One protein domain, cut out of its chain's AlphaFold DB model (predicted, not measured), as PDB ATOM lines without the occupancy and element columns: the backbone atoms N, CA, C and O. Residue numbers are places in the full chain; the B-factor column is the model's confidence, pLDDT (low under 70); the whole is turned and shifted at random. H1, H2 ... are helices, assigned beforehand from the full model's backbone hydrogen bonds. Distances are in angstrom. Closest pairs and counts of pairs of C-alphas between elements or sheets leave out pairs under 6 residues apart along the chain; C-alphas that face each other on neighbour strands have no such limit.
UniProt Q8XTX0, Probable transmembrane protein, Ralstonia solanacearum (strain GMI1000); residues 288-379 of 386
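Overview. This is residues 288 to 379 of the 386 residues of the protein "Probable transmembrane protein" of Ralstonia solanacearum (strain GMI1000) (UniProt Q8XTX0). H1 and H2 form a helical hairpin, H3 crosses both its helices, and H4 packs slantwise on H3, away from the hairpin. The printed part has 92 residues with four named helices, H1 to H4 in order, no named strand, class all helix. It is compact, radius of gyration of the C-alphas 13.2 A, but elongated, spanning 41 by 25 by 22 A.

Along the chain. H1, residues 288 to 300, begins at C-alpha (-2.154, 44.195, 28.815). H2 is residues 304 to 317. H3, residues 325 to 343, measures 27.0 A; H4, residues 354 to 372, measures 27.1 A and ends at C-alpha (15.150, 36.008, 37.976).

Arrangement. The hub, H3, touches H1 with residues 331 to 338 alone, closest C-alphas Glu 334 and Val 293, 5.7 A, about perpendicular at 71 degrees, only just. It touches H2 at Asp 327 and Leu 313, closest C-alphas, 6.7 A, about perpendicular at 73 degrees. H3 and H4 touch, closest C-alphas Glu 337 and Thr 368, 5.7 A, a steep tilt of 53 degrees, opposite ways. The hairpin H1 and H2 touches at Gln 294 and Val 310, closest C-alphas, 6.7 A, a shallow tilt of 2 degrees, opposite ways. H4 is apart from H1 and H2. Every O i to N i+4 pair is within hydrogen-bond range in H2, H3 and H4, and 7 of 9 in H1.

Size, cuts and confidence. The C-alphas farthest apart, Asn 320 and Asp 353, are 41.6 A apart. The printed part has no cut and no long link; its mean pLDDT is 90.0, and no printed residue is under 70.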
ATOM      1  N   GLU A 288      -1.430  45.185  28.006       92.44
ATOM      2  CA  GLU A 288      -2.154  44.195  28.815       92.44
ATOM      3  C   GLU A 288      -1.341  43.744  30.038       92.44
ATOM      4  O   GLU A 288      -1.867  43.681  31.151       92.44
ATOM      5  N   GLY A 289      -0.041  43.482  29.865       91.69
ATOM      6  CA  GLY A 289       0.814  43.157  31.003       91.69
ATOM      7  C   GLY A 289       1.035  44.360  31.921       91.69
ATOM      8  O   GLY A 289       1.055  44.194  33.135       91.69
ATOM      9  N   ILE A 290       1.120  45.581  31.381       94.00
ATOM     10  CA  ILE A 290       1.204  46.801  32.199       94.00
ATOM     11  C   ILE A 290      -0.052  46.960  33.064       94.00
ATOM     12  O   ILE A 290       0.053  47.333  34.231       94.00
ATOM     13  N   ASP A 291      -1.231  46.632  32.537       92.88
ATOM     14  CA  ASP A 291      -2.475  46.672  33.305       92.88
ATOM     15  C   ASP A 291      -2.485  45.641  34.442       92.88
ATOM     16  O   ASP A 291      -3.039  45.914  35.508       92.88
ATOM     17  N   ALA A 292      -1.859  44.473  34.253       91.38
ATOM     18  CA  ALA A 292      -1.664  43.491  35.320       91.38
ATOM     19  C   ALA A 292      -0.669  43.989  36.383       91.38
ATOM     20  O   ALA A 292      -0.981  43.916  37.571       91.38
ATOM     21  N   VAL A 293       0.459  44.582  35.971       92.88
ATOM     22  CA  VAL A 293       1.427  45.224  36.880       92.88
ATOM     23  C   VAL A 293       0.749  46.322  37.704       92.88
ATOM     24  O   VAL A 293       0.849  46.314  38.925       92.88
ATOM     25  N   GLN A 294      -0.025  47.214  37.076       92.38
ATOM     26  CA  GLN A 294      -0.771  48.269  37.774       92.38
ATOM     27  C   GLN A 294      -1.743  47.691  38.813       92.38
ATOM     28  O   GLN A 294      -1.877  48.230  39.917       92.38
ATOM     29  N   ARG A 295      -2.436  46.597  38.474       89.31
ATOM     30  CA  ARG A 295      -3.350  45.894  39.387       89.31
ATOM     31  C   ARG A 295      -2.613  45.283  40.574       89.31
ATOM     32  O   ARG A 295      -3.141  45.286  41.681       89.31
ATOM     33  N   HIS A 296      -1.409  44.771  40.341       91.31
ATOM     34  CA  HIS A 296      -0.554  44.231  41.386       91.31
ATOM     35  C   HIS A 296      -0.060  45.330  42.321       91.31
ATOM     36  O   HIS A 296      -0.433  45.300  43.488       91.31
ATOM     37  N   VAL A 297       0.646  46.347  41.818       90.88
ATOM     38  CA  VAL A 297       1.261  47.391  42.662       90.88
ATOM     39  C   VAL A 297       0.234  48.243  43.412       90.88
ATOM     40  O   VAL A 297       0.463  48.623  44.557       90.88
ATOM     41  N   SER A 298      -0.945  48.484  42.820       88.00
ATOM     42  CA  SER A 298      -2.008  49.269  43.472       88.00
ATOM     43  C   SER A 298      -2.565  48.624  44.746       88.00
ATOM     44  O   SER A 298      -3.186  49.325  45.551       88.00
ATOM     45  N   ARG A 299      -2.318  47.325  44.984       86.44
ATOM     46  CA  ARG A 299      -2.747  46.640  46.217       86.44
ATOM     47  C   ARG A 299      -2.063  47.186  47.471       86.44
ATOM     48  O   ARG A 299      -2.640  47.091  48.551       86.44
ATOM     49  N   PHE A 300      -0.867  47.758  47.325       82.44
ATOM     50  CA  PHE A 300      -0.036  48.234  48.432       82.44
ATOM     51  C   PHE A 300      -0.264  49.717  48.774       82.44
ATOM     52  O   PHE A 300       0.352  50.239  49.701       82.44
ATOM     53  N   GLY A 301      -1.179  50.393  48.070       81.50
ATOM     54  CA  GLY A 301      -1.406  51.836  48.182       81.50
ATOM     55  C   GLY A 301      -0.678  52.634  47.096       81.50
ATOM     56  O   GLY A 301      -0.037  52.069  46.215       81.50
ATOM     57  N   GLN A 302      -0.828  53.961  47.125       80.00
ATOM     58  CA  GLN A 302      -0.122  54.841  46.191       80.00
ATOM     59  C   GLN A 302       1.344  54.983  46.592       80.00
ATOM     60  O   GLN A 302       1.643  55.367  47.724       80.00
ATOM     61  N   ASP A 303       2.226  54.725  45.634       86.00
ATOM     62  CA  ASP A 303       3.667  54.864  45.771       86.00
ATOM     63  C   ASP A 303       4.231  55.563  44.527       86.00
ATOM     64  O   ASP A 303       3.959  55.172  43.389       86.00
ATOM     65  N   ASN A 304       5.012  56.623  44.747       88.44
ATOM     66  CA  ASN A 304       5.512  57.467  43.663       88.44
ATOM     67  C   ASN A 304       6.515  56.730  42.760       88.44
ATOM     68  O   ASN A 304       6.625  57.069  41.579       88.44
ATOM     69  N   ALA A 305       7.256  55.752  43.293       87.44
ATOM     70  CA  ALA A 305       8.220  54.968  42.527       87.44
ATOM     71  C   ALA A 305       7.492  53.971  41.616       87.44
ATOM     72  O   ALA A 305       7.817  53.866  40.432       87.44
ATOM     73  N   ASN A 306       6.448  53.316  42.132       89.94
ATOM     74  CA  ASN A 306       5.567  52.447  41.351       89.94
ATOM     75  C   ASN A 306       4.859  53.209  40.228       89.94
ATOM     76  O   ASN A 306       4.890  52.775  39.074       89.94
ATOM     77  N   ASP A 307       4.278  54.370  40.533       91.75
ATOM     78  CA  ASP A 307       3.603  55.200  39.531       91.75
ATOM     79  C   ASP A 307       4.583  55.680  38.448       91.75
ATOM     80  O   ASP A 307       4.251  55.702  37.257       91.75
ATOM     81  N   PHE A 308       5.816  56.021  38.834       93.69
ATOM     82  CA  PHE A 308       6.880  56.357  37.889       93.69
ATOM     83  C   PHE A 308       7.201  55.179  36.962       93.69
ATOM     84  O   PHE A 308       7.202  55.349  35.738       93.69
ATOM     85  N   MET A 309       7.432  53.986  37.521       94.88
ATOM     86  CA  MET A 309       7.767  52.794  36.738       94.88
ATOM     87  C   MET A 309       6.630  52.401  35.796       94.88
ATOM     88  O   MET A 309       6.877  52.153  34.617       94.88
ATOM     89  N   VAL A 310       5.372  52.424  36.248       94.31
ATOM     90  CA  VAL A 310       4.226  52.091  35.385       94.31
ATOM     91  C   VAL A 310       4.075  53.088  34.232       94.31
ATOM     92  O   VAL A 310       3.889  52.680  33.083       94.31
ATOM     93  N   ASN A 311       4.203  54.392  34.491       94.25
ATOM     94  CA  ASN A 311       4.151  55.402  33.427       94.25
ATOM     95  C   ASN A 311       5.312  55.250  32.437       94.25
ATOM     96  O   ASN A 311       5.130  55.399  31.226       94.25
ATOM     97  N   ARG A 312       6.500  54.901  32.938       95.06
ATOM     98  CA  ARG A 312       7.668  54.612  32.109       95.06
ATOM     99  C   ARG A 312       7.443  53.388  31.216       95.06
ATOM    100  O   ARG A 312       7.718  53.467  30.022       95.06
ATOM    101  N   LEU A 313       6.866  52.308  31.744       95.69
ATOM    102  CA  LEU A 313       6.502  51.127  30.955       95.69
ATOM    103  C   LEU A 313       5.483  51.453  29.853       95.69
ATOM    104  O   LEU A 313       5.629  50.955  28.738       95.69
ATOM    105  N   ARG A 314       4.493  52.320  30.121       95.62
ATOM    106  CA  ARG A 314       3.533  52.778  29.095       95.62
ATOM    107  C   ARG A 314       4.224  53.521  27.956       95.62
ATOM    108  O   ARG A 314       4.002  53.175  26.804       95.62
ATOM    109  N   ASN A 315       5.128  54.450  28.272       94.44
ATOM    110  CA  ASN A 315       5.906  55.160  27.252       94.44
ATOM    111  C   ASN A 315       6.739  54.206  26.379       94.44
ATOM    112  O   ASN A 315       6.867  54.430  25.176       94.44
ATOM    113  N   ILE A 316       7.287  53.140  26.969       93.69
ATOM    114  CA  ILE A 316       8.019  52.103  26.233       93.69
ATOM    115  C   ILE A 316       7.074  51.301  25.328       93.69
ATOM    116  O   ILE A 316       7.394  51.089  24.159       93.69
ATOM    117  N   ALA A 317       5.906  50.892  25.833       92.88
ATOM    118  CA  ALA A 317       4.906  50.160  25.052       92.88
ATOM    119  C   ALA A 317       4.344  50.989  23.880       92.88
ATOM    120  O   ALA A 317       4.127  50.445  22.799       92.88
ATOM    121  N   ASP A 318       4.204  52.307  24.061       93.94
ATOM    122  CA  ASP A 318       3.805  53.260  23.017       93.94
ATOM    123  C   ASP A 318       4.918  53.528  21.976       93.94
ATOM    124  O   ASP A 318       4.693  54.220  20.982       93.94
ATOM    125  N   GLY A 319       6.132  53.005  22.189       91.38
ATOM    126  CA  GLY A 319       7.285  53.207  21.306       91.38
ATOM    127  C   GLY A 319       7.980  54.563  21.466       91.38
ATOM    128  O   GLY A 319       8.801  54.934  20.627       91.38
ATOM    129  N   ASN A 320       7.682  55.304  22.538       92.75
ATOM    130  CA  ASN A 320       8.260  56.624  22.806       92.75
ATOM    131  C   ASN A 320       9.654  56.553  23.459       92.75
ATOM    132  O   ASN A 320      10.367  57.557  23.498       92.75
ATOM    133  N   SER A 321      10.053  55.392  23.985       90.19
ATOM    134  CA  SER A 321      11.354  55.183  24.631       90.19
ATOM    135  C   SER A 321      11.802  53.723  24.569       90.19
ATOM    136  O   SER A 321      10.974  52.818  24.586       90.19
ATOM    137  N   GLU A 322      13.114  53.485  24.560       89.81
ATOM    138  CA  GLU A 322      13.674  52.130  24.634       89.81
ATOM    139  C   GLU A 322      13.674  51.580  26.070       89.81
ATOM    140  O   GLU A 322      13.890  52.312  27.039       89.81
ATOM    141  N   ALA A 323      13.458  50.267  26.198       91.06
ATOM    142  CA  ALA A 323      13.466  49.571  27.480       91.06
ATOM    143  C   ALA A 323      14.892  49.382  28.015       91.06
ATOM    144  O   ALA A 323      15.740  48.775  27.355       91.06
ATOM    145  N   THR A 324      15.136  49.819  29.246       92.88
ATOM    146  CA  THR A 324      16.363  49.500  29.986       92.88
ATOM    147  C   THR A 324      16.236  48.159  30.711       92.88
ATOM    148  O   THR A 324      15.159  47.565  30.788       92.88
ATOM    149  N   GLN A 325      17.338  47.683  31.297       91.75
ATOM    150  CA  GLN A 325      17.309  46.467  32.107       91.75
ATOM    151  C   GLN A 325      16.404  46.605  33.343       91.75
ATOM    152  O   GLN A 325      15.723  45.649  33.695       91.75
ATOM    153  N   TYR A 326      16.351  47.787  33.963       92.19
ATOM    154  CA  TYR A 326      15.466  48.053  35.102       92.19
ATOM    155  C   TYR A 326      13.990  47.942  34.709       92.19
ATOM    156  O   TYR A 326      13.209  47.338  35.433       92.19
ATOM    157  N   ASP A 327      13.625  48.438  33.522       93.62
ATOM    158  CA  ASP A 327      12.251  48.358  33.010       93.62
ATOM    159  C   ASP A 327      11.817  46.902  32.809       93.62
ATOM    160  O   ASP A 327      10.726  46.502  33.216       93.62
ATOM    161  N   LYS A 328      12.705  46.085  32.230       92.75
ATOM    162  CA  LYS A 328      12.472  44.649  32.045       92.75
ATOM    163  C   LYS A 328      12.390  43.908  33.376       92.75
ATOM    164  O   LYS A 328      11.486  43.094  33.553       92.75
ATOM    165  N   ASN A 329      13.313  44.188  34.299       93.12
ATOM    166  CA  ASN A 329      13.348  43.568  35.622       93.12
ATOM    167  C   ASN A 329      12.064  43.860  36.396       93.12
ATOM    168  O   ASN A 329      11.417  42.921  36.840       93.12
ATOM    169  N   PHE A 330      11.665  45.132  36.487       94.38
ATOM    170  CA  PHE A 330      10.420  45.535  37.134       94.38
ATOM    171  C   PHE A 330       9.218  44.844  36.490       94.38
ATOM    172  O   PHE A 330       8.492  44.118  37.151       94.38
ATOM    173  N   TYR A 331       9.047  44.986  35.173       94.56
ATOM    174  CA  TYR A 331       7.893  44.427  34.471       94.56
ATOM    175  C   TYR A 331       7.735  42.915  34.675       94.56
ATOM    176  O   TYR A 331       6.642  42.429  34.955       94.56
ATOM    177  N   THR A 332       8.827  42.163  34.536       93.44
ATOM    178  CA  THR A 332       8.801  40.699  34.657       93.44
ATOM    179  C   THR A 332       8.668  40.231  36.104       93.44
ATOM    180  O   THR A 332       7.935  39.272  36.352       93.44
ATOM    181  N   HIS A 333       9.304  40.926  37.053       94.44
ATOM    182  CA  HIS A 333       9.151  40.675  38.487       94.44
ATOM    183  C   HIS A 333       7.705  40.894  38.927       94.44
ATOM    184  O   HIS A 333       7.076  39.966  39.424       94.44
ATOM    185  N   GLU A 334       7.128  42.068  38.669       94.69
ATOM    186  CA  GLU A 334       5.772  42.393  39.126       94.69
ATOM    187  C   GLU A 334       4.713  41.444  38.528       94.69
ATOM    188  O   GLU A 334       3.767  41.053  39.209       94.69
ATOM    189  N   LEU A 335       4.879  41.003  37.272       93.75
ATOM    190  CA  LEU A 335       3.981  40.017  36.653       93.75
ATOM    191  C   LEU A 335       4.071  38.630  37.301       93.75
ATOM    192  O   LEU A 335       3.046  37.994  37.553       93.75
ATOM    193  N   ALA A 336       5.287  38.144  37.547       93.44
ATOM    194  CA  ALA A 336       5.498  36.834  38.155       93.44
ATOM    195  C   ALA A 336       5.099  36.825  39.637       93.44
ATOM    196  O   ALA A 336       4.539  35.841  40.125       93.44
ATOM    197  N   GLU A 337       5.327  37.928  40.349       94.00
ATOM    198  CA  GLU A 337       4.856  38.082  41.719       94.00
ATOM    199  C   GLU A 337       3.323  38.112  41.769       94.00
ATOM    200  O   GLU A 337       2.724  37.405  42.582       94.00
ATOM    201  N   PHE A 338       2.676  38.835  40.851       94.06
ATOM    202  CA  PHE A 338       1.219  38.839  40.731       94.06
ATOM    203  C   PHE A 338       0.647  37.431  40.496       94.06
ATOM    204  O   PHE A 338      -0.313  37.044  41.163       94.06
ATOM    205  N   GLU A 339       1.267  36.630  39.619       93.00
ATOM    206  CA  GLU A 339       0.885  35.225  39.392       93.00
ATOM    207  C   GLU A 339       0.940  34.409  40.698       93.00
ATOM    208  O   GLU A 339       0.012  33.656  41.010       93.00
ATOM    209  N   ARG A 340       1.990  34.592  41.507       93.38
ATOM    210  CA  ARG A 340       2.139  33.916  42.808       93.38
ATOM    211  C   ARG A 340       1.059  34.335  43.802       93.38
ATOM    212  O   ARG A 340       0.512  33.475  44.495       93.38
ATOM    213  N   TYR A 341       0.708  35.619  43.846       92.38
ATOM    214  CA  TYR A 341      -0.416  36.104  44.649       92.38
ATOM    215  C   TYR A 341      -1.741  35.460  44.221       92.38
ATOM    216  O   TYR A 341      -2.486  34.973  45.074       92.38
ATOM    217  N   THR A 342      -2.015  35.389  42.917       91.19
ATOM    218  CA  THR A 342      -3.207  34.718  42.377       91.19
ATOM    219  C   THR A 342      -3.241  33.236  42.750       91.19
ATOM    220  O   THR A 342      -4.270  32.752  43.220       91.19
ATOM    221  N   ASN A 343      -2.114  32.525  42.653       91.44
ATOM    222  CA  ASN A 343      -2.017  31.112  43.045       91.44
ATOM    223  C   ASN A 343      -2.295  30.873  44.539       91.44
ATOM    224  O   ASN A 343      -2.723  29.784  44.921       91.44
ATOM    225  N   LEU A 344      -2.063  31.881  45.384       89.62
ATOM    226  CA  LEU A 344      -2.365  31.854  46.819       89.62
ATOM    227  C   LEU A 344      -3.791  32.331  47.147       89.62
ATOM    228  O   LEU A 344      -4.145  32.414  48.322       89.62
ATOM    229  N   GLY A 345      -4.611  32.634  46.136       90.56
ATOM    230  CA  GLY A 345      -5.992  33.098  46.296       90.56
ATOM    231  C   GLY A 345      -6.138  34.605  46.536       90.56
ATOM    232  O   GLY A 345      -7.223  35.055  46.897       90.56
ATOM    233  N   TRP A 346      -5.077  35.391  46.325       89.00
ATOM    234  CA  TRP A 346      -5.037  36.842  46.547       89.00
ATOM    235  C   TRP A 346      -5.012  37.628  45.229       89.00
ATOM    236  O   TRP A 346      -4.104  38.423  44.957       89.00
ATOM    237  N   GLU A 347      -6.036  37.410  44.400       84.50
ATOM    238  CA  GLU A 347      -6.231  38.138  43.136       84.50
ATOM    239  C   GLU A 347      -6.409  39.650  43.351       84.50
ATOM    240  O   GLU A 347      -5.952  40.455  42.537       84.50
ATOM    241  N   VAL A 348      -7.045  40.036  44.464       81.38
ATOM    242  CA  VAL A 348      -7.279  41.425  44.875       81.38
ATOM    243  C   VAL A 348      -7.027  41.606  46.372       81.38
ATOM    244  O   VAL A 348      -7.345  40.731  47.176       81.38
ATOM    245  N   GLY A 349      -6.504  42.773  46.750       83.38
ATOM    246  CA  GLY A 349      -6.243  43.125  48.148       83.38
ATOM    247  C   GLY A 349      -5.107  42.323  48.792       83.38
ATOM    248  O   GLY A 349      -4.274  41.722  48.117       83.38
ATOM    249  N   GLN A 350      -5.069  42.357  50.122       87.31
ATOM    250  CA  GLN A 350      -4.080  41.679  50.959       87.31
ATOM    251  C   GLN A 350      -4.719  41.293  52.306       87.31
ATOM    252  O   GLN A 350      -5.784  41.833  52.636       87.31
ATOM    253  N   PRO A 351      -4.106  40.384  53.088       87.31
ATOM    254  CA  PRO A 351      -4.561  40.071  54.438       87.31
ATOM    255  C   PRO A 351      -4.785  41.332  55.279       87.31
ATOM    256  O   PRO A 351      -4.027  42.298  55.196       87.31
ATOM    257  N   THR A 352      -5.836  41.331  56.102       86.62
ATOM    258  CA  THR A 352      -6.116  42.448  57.020       86.62
ATOM    259  C   THR A 352      -5.154  42.473  58.202       86.62
ATOM    260  O   THR A 352      -4.961  43.526  58.807       86.62
ATOM    261  N   ASP A 353      -4.587  41.316  58.553       87.25
ATOM    262  CA  ASP A 353      -3.547  41.221  59.568       87.25
ATOM    263  C   ASP A 353      -2.201  41.701  58.987       87.25
ATOM    264  O   ASP A 353      -1.753  41.168  57.967       87.25
ATOM    265  N   PRO A 354      -1.535  42.696  59.605       79.62
ATOM    266  CA  PRO A 354      -0.289  43.249  59.077       79.62
ATOM    267  C   PRO A 354       0.862  42.242  58.994       79.62
ATOM    268  O   PRO A 354       1.717  42.376  58.119       79.62
ATOM    269  N   MET A 355       0.908  41.253  59.893       75.88
ATOM    270  CA  MET A 355       1.960  40.236  59.888       75.88
ATOM    271  C   MET A 355       1.720  39.234  58.763       75.88
ATOM    272  O   MET A 355       2.648  38.903  58.033       75.88
ATOM    273  N   GLU A 356       0.475  38.803  58.565       83.81
ATOM    274  CA  GLU A 356       0.122  37.932  57.440       83.81
ATOM    275  C   GLU A 356       0.317  38.624  56.086       83.81
ATOM    276  O   GLU A 356       0.774  37.986  55.136       83.81
ATOM    277  N   ALA A 357       0.016  39.923  55.993       85.06
ATOM    278  CA  ALA A 357       0.257  40.710  54.787       85.06
ATOM    279  C   ALA A 357       1.755  40.811  54.470       85.06
ATOM    280  O   ALA A 357       2.153  40.619  53.320       85.06
ATOM    281  N   TYR A 358       2.581  41.050  55.494       85.88
ATOM    282  CA  TYR A 358       4.034  41.061  55.356       85.88
ATOM    283  C   TYR A 358       4.587  39.687  54.968       85.88
ATOM    284  O   TYR A 358       5.410  39.605  54.064       85.88
ATOM    285  N   ASP A 359       4.129  38.609  55.606       86.62
ATOM    286  CA  ASP A 359       4.556  37.240  55.301       86.62
ATOM    287  C   ASP A 359       4.221  36.851  53.862       86.62
ATOM    288  O   ASP A 359       5.053  36.271  53.162       86.62
ATOM    289  N   LEU A 360       2.994  37.152  53.425       89.94
ATOM    290  CA  LEU A 360       2.549  36.901  52.061       89.94
ATOM    291  C   LEU A 360       3.471  37.622  51.078       89.94
ATOM    292  O   LEU A 360       4.089  36.960  50.249       89.94
ATOM    293  N   TRP A 361       3.622  38.939  51.250       92.50
ATOM    294  CA  TRP A 361       4.491  39.768  50.419       92.50
ATOM    295  C   TRP A 361       5.933  39.277  50.424       92.50
ATOM    296  O   TRP A 361       6.517  39.053  49.375       92.50
ATOM    297  N   ASN A 362       6.526  39.053  51.594       92.00
ATOM    298  CA  ASN A 362       7.930  38.691  51.678       92.00
ATOM    299  C   ASN A 362       8.210  37.342  51.001       92.00
ATOM    300  O   ASN A 362       9.240  37.198  50.339       92.00
ATOM    301  N   ASN A 363       7.301  36.371  51.132       90.56
ATOM    302  CA  ASN A 363       7.460  35.058  50.516       90.56
ATOM    303  C   ASN A 363       7.293  35.100  48.999       90.56
ATOM    304  O   ASN A 363       8.108  34.506  48.292       90.56
ATOM    305  N   THR A 364       6.283  35.808  48.490       93.00
ATOM    306  CA  THR A 364       6.076  35.959  47.043       93.00
ATOM    307  C   THR A 364       7.164  36.816  46.411       93.00
ATOM    308  O   THR A 364       7.765  36.389  45.430       93.00
ATOM    309  N   HIS A 365       7.480  37.967  47.005       93.44
ATOM    310  CA  HIS A 365       8.468  38.922  46.502       93.44
ATOM    311  C   HIS A 365       9.850  38.291  46.423       93.44
ATOM    312  O   HIS A 365      10.503  38.317  45.381       93.44
ATOM    313  N   THR A 366      10.283  37.660  47.516       90.00
ATOM    314  CA  THR A 366      11.602  37.028  47.564       90.00
ATOM    315  C   THR A 366      11.691  35.857  46.591       90.00
ATOM    316  O   THR A 366      12.686  35.736  45.885       90.00
ATOM    317  N   ALA A 367      10.652  35.025  46.492       88.62
ATOM    318  CA  ALA A 367      10.626  33.930  45.527       88.62
ATOM    319  C   ALA A 367      10.743  34.419  44.080       88.62
ATOM    320  O   ALA A 367      11.439  33.803  43.277       88.62
ATOM    321  N   THR A 368      10.101  35.539  43.751       91.69
ATOM    322  CA  THR A 368      10.196  36.137  42.420       91.69
ATOM    323  C   THR A 368      11.574  36.743  42.156       91.69
ATOM    324  O   THR A 368      12.112  36.571  41.065       91.69
ATOM    325  N   LEU A 369      12.207  37.368  43.155       91.12
ATOM    326  CA  LEU A 369      13.606  37.792  43.029       91.12
ATOM    327  C   LEU A 369      14.523  36.599  42.723       91.12
ATOM    328  O   LEU A 369      15.408  36.711  41.875       91.12
ATOM    329  N   GLU A 370      14.295  35.448  43.363       86.50
ATOM    330  CA  GLU A 370      15.044  34.221  43.075       86.50
ATOM    331  C   GLU A 370      14.743  33.648  41.685       86.50
ATOM    332  O   GLU A 370      15.671  33.158  41.042       86.50
ATOM    333  N   ASP A 371      13.502  33.758  41.188       86.00
ATOM    334  CA  ASP A 371      13.142  33.297  39.839       86.00
ATOM    335  C   ASP A 371      14.029  33.940  38.762       86.00
ATOM    336  O   ASP A 371      14.403  33.279  37.792       86.00
ATOM    337  N   PHE A 372      14.381  35.216  38.942       85.31
ATOM    338  CA  PHE A 372      15.150  36.008  37.976       85.31
ATOM    339  C   PHE A 372      16.598  36.296  38.406       85.31
ATOM    340  O   PHE A 372      17.341  36.950  37.673       85.31
ATOM    341  N   GLY A 373      17.018  35.838  39.588       85.38
ATOM    342  CA  GLY A 373      18.352  36.110  40.127       85.38
ATOM    343  C   GLY A 373      18.605  37.590  40.457       85.38
ATOM    344  O   GLY A 373      19.721  38.079  40.272       85.38
ATOM    345  N   LEU A 374      17.577  38.308  40.918       86.69
ATOM    346  CA  LEU A 374      17.594  39.752  41.165       86.69
ATOM    347  C   LEU A 374      17.777  40.107  42.651       86.69
ATOM    348  O   LEU A 374      17.514  39.321  43.560       86.69
ATOM    349  N   LYS A 375      18.195  41.351  42.893       87.94
ATOM    350  CA  LYS A 375      18.192  42.026  44.201       87.94
ATOM    351  C   LYS A 375      17.199  43.184  44.187       87.94
ATOM    352  O   LYS A 375      16.978  43.775  43.136       87.94
ATOM    353  N   ASP A 376      16.704  43.593  45.357       81.81
ATOM    354  CA  ASP A 376      15.752  44.715  45.487       81.81
ATOM    355  C   ASP A 376      16.220  45.992  44.764       81.81
ATOM    356  O   ASP A 376      15.458  46.632  44.044       81.81
ATOM    357  N   GLY A 377      17.511  46.325  44.868       84.75
ATOM    358  CA  GLY A 377      18.096  47.499  44.207       84.75
ATOM    359  C   GLY A 377      18.185  47.420  42.674       84.75
ATOM    360  O   GLY A 377      18.738  48.325  42.056       84.75
ATOM    361  N   GLN A 378      17.706  46.338  42.056       87.12
ATOM    362  CA  GLN A 378      17.700  46.133  40.603       87.12
ATOM    363  C   GLN A 378      16.298  46.218  39.985       87.12
ATOM    364  O   GLN A 378      16.178  46.043  38.770       87.12
ATOM    365  N   LEU A 379      15.265  46.464  40.800       89.19
ATOM    366  CA  LEU A 379      13.879  46.574  40.343       89.19
ATOM    367  C   LEU A 379      13.558  47.978  39.823       89.19
ATOM    368  O   LEU A 379      13.051  48.115  38.718       89.19
TER     369      LEU A 379